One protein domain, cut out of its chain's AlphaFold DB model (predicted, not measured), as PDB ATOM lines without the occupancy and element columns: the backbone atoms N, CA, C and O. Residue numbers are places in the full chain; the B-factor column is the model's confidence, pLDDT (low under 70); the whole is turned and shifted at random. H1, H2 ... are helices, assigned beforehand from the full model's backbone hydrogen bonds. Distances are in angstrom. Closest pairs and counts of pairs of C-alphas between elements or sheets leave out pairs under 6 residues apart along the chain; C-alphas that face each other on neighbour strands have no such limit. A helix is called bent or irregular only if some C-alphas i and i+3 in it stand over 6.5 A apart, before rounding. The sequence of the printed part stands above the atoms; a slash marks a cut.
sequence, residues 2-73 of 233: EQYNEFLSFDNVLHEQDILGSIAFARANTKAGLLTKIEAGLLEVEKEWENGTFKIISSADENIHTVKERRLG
ATOM      1  N   GLU A   2      90.010  84.783 141.285       69.62
ATOM      2  CA  GLU A   2      90.109  84.309 142.682       69.62
ATOM      3  C   GLU A   2      89.028  83.281 143.055       69.62
ATOM      4  O   GLU A   2      89.365  82.157 143.377       69.62
ATOM      5  N   GLN A   3      87.736  83.580 142.860       76.56
ATOM      6  CA  GLN A   3      86.654  82.603 143.110       76.56
ATOM      7  C   GLN A   3      86.710  81.325 142.251       76.56
ATOM      8  O   GLN A   3      86.046  80.355 142.575       76.56
ATOM      9  N   TYR A   4      87.419  81.340 141.118       79.19
ATOM     10  CA  TYR A   4      87.545  80.164 140.246       79.19
ATOM     11  C   TYR A   4      88.709  79.259 140.673       79.19
ATOM     12  O   TYR A   4      88.656  78.058 140.440       79.19
ATOM     13  N   ASN A   5      89.741  79.848 141.282       80.50
ATOM     14  CA  ASN A   5      90.915  79.144 141.788       80.50
ATOM     15  C   ASN A   5      90.788  78.791 143.278       80.50
ATOM     16  O   ASN A   5      91.643  78.104 143.811       80.50
ATOM     17  N   GLU A   6      89.755  79.276 143.965       84.50
ATOM     18  CA  GLU A   6      89.501  78.928 145.359       84.50
ATOM     19  C   GLU A   6      89.092  77.455 145.480       84.50
ATOM     20  O   GLU A   6      88.212  76.973 144.763       84.50
ATOM     21  N   PHE A   7      89.752  76.752 146.395       82.12
ATOM     22  CA  PHE A   7      89.525  75.339 146.699       82.12
ATOM     23  C   PHE A   7      89.162  75.105 148.171       82.12
ATOM     24  O   PHE A   7      88.715  74.017 148.539       82.12
ATOM     25  N   LEU A   8      89.294  76.138 149.009       84.50
ATOM     26  CA  LEU A   8      89.103  76.061 150.456       84.50
ATOM     27  C   LEU A   8      87.692  75.636 150.885       84.50
ATOM     28  O   LEU A   8      87.510  75.034 151.946       84.50
ATOM     29  N   SER A   9      86.696  75.888 150.041       83.19
ATOM     30  CA  SER A   9      85.322  75.419 150.198       83.19
ATOM     31  C   SER A   9      85.187  73.894 150.284       83.19
ATOM     32  O   SER A   9      84.174  73.420 150.804       83.19
ATOM     33  N   PHE A  10      86.185  73.128 149.831       84.94
ATOM     34  CA  PHE A  10      86.180  71.665 149.906       84.94
ATOM     35  C   PHE A  10      87.492  71.036 150.394       84.94
ATOM     36  O   PHE A  10      87.443  69.958 150.979       84.94
ATOM     37  N   ASP A  11      88.654  71.663 150.191       88.75
ATOM     38  CA  ASP A  11      89.944  71.082 150.592       88.75
ATOM     39  C   ASP A  11      90.264  71.249 152.087       88.75
ATOM     40  O   ASP A  11      91.189  70.615 152.591       88.75
ATOM     41  N   ASN A  12      89.461  72.027 152.823       87.31
ATOM     42  CA  ASN A  12      89.619  72.205 154.266       87.31
ATOM     43  C   ASN A  12      89.505  70.890 155.054       87.31
ATOM     44  O   ASN A  12      90.001  70.802 156.176       87.31
ATOM     45  N   VAL A  13      88.905  69.852 154.464       90.31
ATOM     46  CA  VAL A  13      88.850  68.503 155.033       90.31
ATOM     47  C   VAL A  13      90.252  67.916 155.230       90.31
ATOM     48  O   VAL A  13      90.448  67.109 156.126       90.31
ATOM     49  N   LEU A  14      91.239  68.384 154.458       92.00
ATOM     50  CA  LEU A  14      92.623  67.911 154.477       92.00
ATOM     51  C   LEU A  14      93.519  68.648 155.487       92.00
ATOM     52  O   LEU A  14      94.726  68.422 155.498       92.00
ATOM     53  N   HIS A  15      92.977  69.552 156.313       89.31
ATOM     54  CA  HIS A  15      93.776  70.393 157.219       89.31
ATOM     55  C   HIS A  15      94.663  69.588 158.177       89.31
ATOM     56  O   HIS A  15      95.813  69.961 158.403       89.31
ATOM     57  N   GLU A  16      94.156  68.478 158.714       90.62
ATOM     58  CA  GLU A  16      94.918  67.604 159.605       90.62
ATOM     59  C   GLU A  16      96.111  66.984 158.864       90.62
ATOM     60  O   GLU A  16      97.255  67.077 159.313       90.62
ATOM     61  N   GLN A  17      95.870  66.428 157.674       92.94
ATOM     62  CA  GLN A  17      96.911  65.812 156.857       92.94
ATOM     63  C   GLN A  17      97.951  66.829 156.371       92.94
ATOM     64  O   GLN A  17      99.147  66.529 156.419       92.94
ATOM     65  N   ASP A  18      97.525  68.039 155.993       90.12
ATOM     66  CA  ASP A  18      98.424  69.136 155.617       90.12
ATOM     67  C   ASP A  18      99.358  69.513 156.780       90.12
ATOM     68  O   ASP A  18     100.572  69.679 156.594       90.12
ATOM     69  N   ILE A  19      98.833  69.604 158.006       89.12
ATOM     70  CA  ILE A  19      99.627  69.913 159.203       89.12
ATOM     71  C   ILE A  19     100.606  68.777 159.516       89.12
ATOM     72  O   ILE A  19     101.796  69.039 159.723       89.12
ATOM     73  N   LEU A  20     100.160  67.520 159.488       91.06
ATOM     74  CA  LEU A  20     101.025  66.359 159.720       91.06
ATOM     75  C   LEU A  20     102.156  66.283 158.687       91.06
ATOM     76  O   LEU A  20     103.331  66.153 159.051       91.06
ATOM     77  N   GLY A  21     101.828  66.429 157.400       91.12
ATOM     78  CA  GLY A  21     102.804  66.457 156.310       91.12
ATOM     79  C   GLY A  21     103.831  67.576 156.485       91.12
ATOM     80  O   GLY A  21     105.036  67.375 156.297       91.12
ATOM     81  N   SER A  22     103.372  68.739 156.944       89.56
ATOM     82  CA  SER A  22     104.214  69.894 157.252       89.56
ATOM     83  C   SER A  22     105.172  69.650 158.410       89.56
ATOM     84  O   SER A  22     106.337  70.043 158.330       89.56
ATOM     85  N   ILE A  23     104.704  69.000 159.478       89.75
ATOM     86  CA  ILE A  23     105.523  68.650 160.643       89.75
ATOM     87  C   ILE A  23     106.621  67.669 160.224       89.75
ATOM     88  O   ILE A  23     107.799  67.926 160.499       89.75
ATOM     89  N   ALA A  24     106.264  66.612 159.488       91.88
ATOM     90  CA  ALA A  24     107.224  65.637 158.976       91.88
ATOM     91  C   ALA A  24     108.269  66.304 158.064       91.88
ATOM     92  O   ALA A  24     109.477  66.084 158.207       91.88
ATOM     93  N   PHE A  25     107.828  67.196 157.170       90.12
ATOM     94  CA  PHE A  25     108.725  67.955 156.304       90.12
ATOM     95  C   PHE A  25     109.656  68.877 157.098       90.12
ATOM     96  O   PHE A  25     110.864  68.905 156.844       90.12
ATOM     97  N   ALA A  26     109.131  69.612 158.081       89.06
ATOM     98  CA  ALA A  26     109.917  70.504 158.927       89.06
ATOM     99  C   ALA A  26     110.988  69.728 159.709       89.06
ATOM    100  O   ALA A  26     112.162  70.106 159.681       89.06
ATOM    101  N   ARG A  27     110.618  68.602 160.331       90.12
ATOM    102  CA  ARG A  27     111.540  67.719 161.064       90.12
ATOM    103  C   ARG A  27     112.640  67.169 160.159       90.12
ATOM    104  O   ARG A  27     113.817  67.228 160.528       90.12
ATOM    105  N   ALA A  28     112.299  66.706 158.956       90.19
ATOM    106  CA  ALA A  28     113.278  66.182 158.002       90.19
ATOM    107  C   ALA A  28     114.270  67.255 157.528       90.19
ATOM    108  O   ALA A  28     115.476  67.011 157.464       90.19
ATOM    109  N   ASN A  29     113.791  68.470 157.263       88.69
ATOM    110  CA  ASN A  29     114.658  69.590 156.902       88.69
ATOM    111  C   ASN A  29     115.519  70.073 158.077       88.69
ATOM    112  O   ASN A  29     116.679  70.430 157.878       88.69
ATOM    113  N   THR A  30     115.004  70.063 159.309       89.62
ATOM    114  CA  THR A  30     115.811  70.357 160.502       89.62
ATOM    115  C   THR A  30     116.911  69.317 160.694       89.62
ATOM    116  O   THR A  30     118.054  69.690 160.957       89.62
ATOM    117  N   LYS A  31     116.620  68.029 160.477       89.38
ATOM    118  CA  LYS A  31     117.628  66.956 160.494       89.38
ATOM    119  C   LYS A  31     118.701  67.150 159.415       89.38
ATOM    120  O   LYS A  31     119.871  66.883 159.677       89.38
ATOM    121  N   ALA A  32     118.325  67.659 158.242       88.25
ATOM    122  CA  ALA A  32     119.252  68.021 157.167       88.25
ATOM    123  C   ALA A  32     120.019  69.340 157.417       88.25
ATOM    124  O   ALA A  32     120.856  69.728 156.606       88.25
ATOM    125  N   GLY A  33     119.754  70.041 158.528       88.50
ATOM    126  CA  GLY A  33     120.392  71.318 158.863       88.50
ATOM    127  C   GLY A  33     119.880  72.513 158.052       88.50
ATOM    128  O   GLY A  33     120.536  73.551 158.026       88.50
ATOM    129  N   LEU A  34     118.727  72.379 157.390       85.62
ATOM    130  CA  LEU A  34     118.163  73.382 156.481       85.62
ATOM    131  C   LEU A  34     117.197  74.343 157.177       85.62
ATOM    132  O   LEU A  34     117.084  75.496 156.773       85.62
ATOM    133  N   LEU A  35     116.503  73.879 158.221       82.50
ATOM    134  CA  LEU A  35     115.504  74.665 158.952       82.50
ATOM    135  C   LEU A  35     115.759  74.676 160.451       82.50
ATOM    136  O   LEU A  35     116.188  73.683 161.039       82.50
ATOM    137  N   THR A  36     115.390  75.786 161.089       76.25
ATOM    138  CA  THR A  36     115.351  75.897 162.549       76.25
ATOM    139  C   THR A  36     113.976  76.391 163.005       76.25
ATOM    140  O   THR A  36     113.501  77.415 162.531       76.25
ATOM    141  N   LYS A  37     113.359  75.670 163.954       68.12
ATOM    142  CA  LYS A  37     112.230  76.121 164.798       68.12
ATOM    143  C   LYS A  37     110.911  76.524 164.092       68.12
ATOM    144  O   LYS A  37     110.365  77.572 164.416       68.12
ATOM    145  N   ILE A  38     110.349  75.681 163.216       77.25
ATOM    146  CA  ILE A  38     108.991  75.894 162.641       77.25
ATOM    147  C   ILE A  38     107.924  74.986 163.287       77.25
ATOM    148  O   ILE A  38     106.763  75.370 163.394       77.25
ATOM    149  N   GLU A  39     108.321  73.824 163.814       81.94
ATOM    150  CA  GLU A  39     107.407  72.823 164.395       81.94
ATOM    151  C   GLU A  39     106.495  73.376 165.502       81.94
ATOM    152  O   GLU A  39     105.306  73.084 165.520       81.94
ATOM    153  N   ALA A  40     107.018  74.228 166.389       83.81
ATOM    154  CA  ALA A  40     106.216  74.816 167.462       83.81
ATOM    155  C   ALA A  40     105.044  75.663 166.931       83.81
ATOM    156  O   ALA A  40     103.990  75.690 167.556       83.81
ATOM    157  N   GLY A  41     105.225  76.324 165.783       84.75
ATOM    158  CA  GLY A  41     104.161  77.077 165.127       84.75
ATOM    159  C   GLY A  41     103.128  76.163 164.466       84.75
ATOM    160  O   GLY A  41     101.939  76.434 164.567       84.75
ATOM    161  N   LEU A  42     103.557  75.050 163.861       86.19
ATOM    162  CA  LEU A  42     102.644  74.048 163.289       86.19
ATOM    163  C   LEU A  42     101.741  73.421 164.361       86.19
ATOM    164  O   LEU A  42     100.536  73.334 164.167       86.19
ATOM    165  N   LEU A  43     102.307  73.087 165.524       86.69
ATOM    166  CA  LEU A  43     101.552  72.568 166.672       86.69
ATOM    167  C   LEU A  43     100.612  73.612 167.304       86.69
ATOM    168  O   LEU A  43      99.654  73.259 167.985       86.69
ATOM    169  N   GLU A  44     100.899  74.907 167.148       86.75
ATOM    170  CA  GLU A  44      99.977  75.972 167.559       86.75
ATOM    171  C   GLU A  44      98.802  76.073 166.581       86.75
ATOM    172  O   GLU A  44      97.657  76.143 167.016       86.75
ATOM    173  N   VAL A  45      99.077  75.998 165.274       85.62
ATOM    174  CA  VAL A  45      98.049  75.985 164.224       85.62
ATOM    175  C   VAL A  45      97.101  74.801 164.388       85.62
ATOM    176  O   VAL A  45      95.892  75.000 164.354       85.62
ATOM    177  N   GLU A  46      97.624  73.603 164.641       85.88
ATOM    178  CA  GLU A  46      96.827  72.405 164.941       85.88
ATOM    179  C   GLU A  46      95.818  72.660 166.068       85.88
ATOM    180  O   GLU A  46      94.613  72.501 165.884       85.88
ATOM    181  N   LYS A  47      96.284  73.198 167.199       87.75
ATOM    182  CA  LYS A  47      95.414  73.552 168.329       87.75
ATOM    183  C   LYS A  47      94.400  74.632 167.977       87.75
ATOM    184  O   LYS A  47      93.291  74.628 168.509       87.75
ATOM    185  N   GLU A  48      94.771  75.606 167.149       88.06
ATOM    186  CA  GLU A  48      93.844  76.646 166.709       88.06
ATOM    187  C   GLU A  48      92.684  76.037 165.895       88.06
ATOM    188  O   GLU A  48      91.536  76.458 166.093       88.06
ATOM    189  N   TRP A  49      92.966  75.038 165.045       85.62
ATOM    190  CA  TRP A  49      91.976  74.275 164.271       85.62
ATOM    191  C   TRP A  49      91.103  73.387 165.159       85.62
ATOM    192  O   TRP A  49      89.880  73.509 165.103       85.62
ATOM    193  N   GLU A  50      91.704  72.584 166.041       86.56
ATOM    194  CA  GLU A  50      90.981  71.716 166.985       86.56
ATOM    195  C   GLU A  50      89.989  72.501 167.857       86.56
ATOM    196  O   GLU A  50      88.879  72.049 168.136       86.56
ATOM    197  N   ASN A  51      90.369  73.714 168.274       89.56
ATOM    198  CA  ASN A  51      89.526  74.577 169.101       89.56
ATOM    199  C   ASN A  51      88.536  75.437 168.291       89.56
ATOM    200  O   ASN A  51      87.807  76.240 168.880       89.56
ATOM    201  N   GLY A  52      88.521  75.333 166.957       86.56
ATOM    202  CA  GLY A  52      87.669  76.149 166.080       86.56
ATOM    203  C   GLY A  52      87.979  77.651 166.137       86.56
ATOM    204  O   GLY A  52      87.119  78.485 165.852       86.56
ATOM    205  N   THR A  53      89.193  78.012 166.553       86.88
ATOM    206  CA  THR A  53      89.641  79.407 166.710       86.88
ATOM    207  C   THR A  53      90.429  79.926 165.513       86.88
ATOM    208  O   THR A  53      90.592  81.144 165.378       86.88
ATOM    209  N   PHE A  54      90.893  79.027 164.641       80.31
ATOM    210  CA  PHE A  54      91.627  79.397 163.443       80.31
ATOM    211  C   PHE A  54      90.742  80.234 162.509       80.31
ATOM    212  O   PHE A  54      89.616  79.861 162.175       80.31
ATOM    213  N   LYS A  55      91.249  81.392 162.073       82.06
ATOM    214  CA  LYS A  55      90.515  82.294 161.178       82.06
ATOM    215  C   LYS A  55      90.959  82.111 159.735       82.06
ATOM    216  O   LYS A  55      92.071  82.500 159.374       82.06
ATOM    217  N   ILE A  56      90.042  81.606 158.920       81.31
ATOM    218  CA  ILE A  56      90.132  81.630 157.461       81.31
ATOM    219  C   ILE A  56      89.830  83.049 156.963       81.31
ATOM    220  O   ILE A  56      88.857  83.676 157.386       81.31
ATOM    221  N   ILE A  57      90.664  83.554 156.059       82.19
ATOM    222  CA  ILE A  57      90.520  84.862 155.426       82.19
ATOM    223  C   ILE A  57      90.310  84.629 153.930       82.19
ATOM    224  O   ILE A  57      91.268  84.538 153.171       82.19
ATOM    225  N   SER A  58      89.053  84.590 153.485       73.81
ATOM    226  CA  SER A  58      88.687  84.243 152.098       73.81
ATOM    227  C   SER A  58      89.292  85.148 151.015       73.81
ATOM    228  O   SER A  58      89.289  84.784 149.849       73.81
ATOM    229  N   SER A  59      89.782  86.342 151.368       76.06
ATOM    230  CA  SER A  59      90.473  87.242 150.433       76.06
ATOM    231  C   SER A  59      91.976  86.966 150.295       76.06
ATOM    232  O   SER A  59      92.635  87.641 149.511       76.06
ATOM    233  N   ALA A  60      92.538  86.075 151.113       75.75
ATOM    234  CA  ALA A  60      93.971  85.772 151.166       75.75
ATOM    235  C   ALA A  60      94.273  84.266 151.114       75.75
ATOM    236  O   ALA A  60      95.387  83.897 150.761       75.75
ATOM    237  N   ASP A  61      93.295  83.424 151.454       82.19
ATOM    238  CA  ASP A  61      93.430  81.974 151.497       82.19
ATOM    239  C   ASP A  61      92.724  81.349 150.283       82.19
ATOM    240  O   ASP A  61      91.497  81.393 150.181       82.19
ATOM    241  N   GLU A  62      93.503  80.787 149.360       82.75
ATOM    242  CA  GLU A  62      93.012  80.103 148.153       82.75
ATOM    243  C   GLU A  62      92.693  78.627 148.433       82.75
ATOM    244  O   GLU A  62      91.710  78.088 147.930       82.75
ATOM    245  N   ASN A  63      93.526  77.985 149.247       83.31
ATOM    246  CA  ASN A  63      93.491  76.560 149.575       83.31
ATOM    247  C   ASN A  63      94.008  76.324 150.998       83.31
ATOM    248  O   ASN A  63      94.609  77.221 151.605       83.31
ATOM    249  N   ILE A  64      93.833  75.112 151.518       84.19
ATOM    250  CA  ILE A  64      94.249  74.780 152.884       84.19
ATOM    251  C   ILE A  64      95.740  75.051 153.163       84.19
ATOM    252  O   ILE A  64      96.095  75.517 154.247       84.19
ATOM    253  N   HIS A  65      96.614  74.883 152.169       84.25
ATOM    254  CA  HIS A  65      98.042  75.159 152.328       84.25
ATOM    255  C   HIS A  65      98.320  76.655 152.523       84.25
ATOM    256  O   HIS A  65      99.070  77.024 153.429       84.25
ATOM    257  N   THR A  66      97.672  77.526 151.738       82.62
ATOM    258  CA  THR A  66      97.829  78.990 151.855       82.62
ATOM    259  C   THR A  66      97.365  79.515 153.213       82.62
ATOM    260  O   THR A  66      97.969  80.441 153.756       82.62
ATOM    261  N   VAL A  67      96.358  78.869 153.816       79.69
ATOM    262  CA  VAL A  67      95.862  79.206 155.158       79.69
ATOM    263  C   VAL A  67      96.982  79.102 156.198       79.69
ATOM    264  O   VAL A  67      97.186  80.002 157.021       79.69
ATOM    265  N   LYS A  68      97.741  78.007 156.143       78.06
ATOM    266  CA  LYS A  68      98.879  77.745 157.027       78.06
ATOM    267  C   LYS A  68     100.111  78.566 156.629       78.06
ATOM    268  O   LYS A  68     100.756  79.133 157.513       78.06
ATOM    269  N   GLU A  69     100.423  78.690 155.336       80.31
ATOM    270  CA  GLU A  69     101.527  79.527 154.830       80.31
ATOM    271  C   GLU A  69     101.369  80.987 155.284       80.31
ATOM    272  O   GLU A  69     102.316  81.587 155.786       80.31
ATOM    273  N   ARG A  70     100.153  81.545 155.262       82.75
ATOM    274  CA  ARG A  70      99.880  82.890 155.792       82.75
ATOM    275  C   ARG A  70     100.241  83.033 157.272       82.75
ATOM    276  O   ARG A  70     100.625  84.116 157.719       82.75
ATOM    277  N   ARG A  71     100.080  81.968 158.058       75.62
ATOM    278  CA  ARG A  71     100.306  81.974 159.511       75.62
ATOM    279  C   ARG A  71     101.771  81.750 159.890       75.62
ATOM    280  O   ARG A  71     102.193  82.244 160.938       75.62
ATOM    281  N   LEU A  72     102.516  81.003 159.077       74.56
ATOM    282  CA  LEU A  72     103.837  80.468 159.425       74.56
ATOM    283  C   LEU A  72     104.952  80.797 158.407       74.56
ATOM    284  O   LEU A  72     106.126  80.581 158.710       74.56
ATOM    285  N   GLY A  73     104.610  81.376 157.253       68.00
ATOM    286  CA  GLY A  73     105.504  81.723 156.143       68.00
ATOM    287  C   GLY A  73     105.644  80.627 155.074       68.00
ATOM    288  O   GLY A  73     105.171  79.506 155.244       68.00
TER     289      GLY A  73
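What this domain is: This is residues 2 to 73 of the 233 residues of the protein "Lyase_1 domain-containing protein" of Cytospora leucostoma (UniProt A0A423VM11). A long kinked helix, H2, and a shorter one, H3, fold back on each other as a helical hairpin, and H4 packs slantwise on both, so that the centres of the three make a triangle. The short H1 lies at one end of the whole and touches no helix, and a long loop leads from H3 to H4. The printed part has 72 residues with four named helices, in the order H1, H2, H3, H4, and no named strand; its class is all helix. It is compact, with a radius of gyration of the C-alphas of 12.8 A, and only just elongated, spanning 39 by 26 by 17 A.

How they stand to each other: H2, residues 8 to 31, is irregular: C-alphas 13 and 16 are 7.7 A apart, and it has a kink of 57 degrees near residue 15. With residues 16 to 27 alone it touches H3, residues 39 to 50, at a shallow tilt of 22 degrees, opposite ways; the closest C-alphas, of Ile 23 and Glu 39, are 5.9 A apart. With residues 8 to 18 alone H2 touches H4, residues 64 to 72, at a steep tilt of 50 degrees, the same way; the closest C-alphas are those of Asn 12 and Ile 64, 5.5 A. H3, with residues 41 to 45 alone, touches H4 at a steep tilt of 54 degrees, opposite ways, closest at the C-alphas of Gly 41 and Leu 72, 6.6 A. The packing is mostly crossed, but only just, with 1 of these 3 pairs at a shallow tilt. H1, residues 2 to 5, is apart from H2, H3 and H4. Every O i to N i+4 pair of H3 is within hydrogen-bond range, against 14 of 20 in H2 and 3 of 5 in H4; H1 is too short for such a pair.

Where its parts are: H2 is 31.6 A long, from C-alpha 8 at (89.103, 76.061, 150.456) to C-alpha 31 at (117.628, 66.956, 160.494). H3 measures 16.7 A, H4 12.9 A and H1 5.3 A. H4 ends at C-alpha 72, (103.837, 80.468, 159.425).

The domain as a whole: The C-alphas farthest apart, of Gln 3 and Gly 33, are 38.9 A apart. The printed part has no cut. The link from H3 to H4, residues 51 to 63, is long. Mean pLDDT of the printed part is 84.2; residues 2, 37 and 73 are under 70.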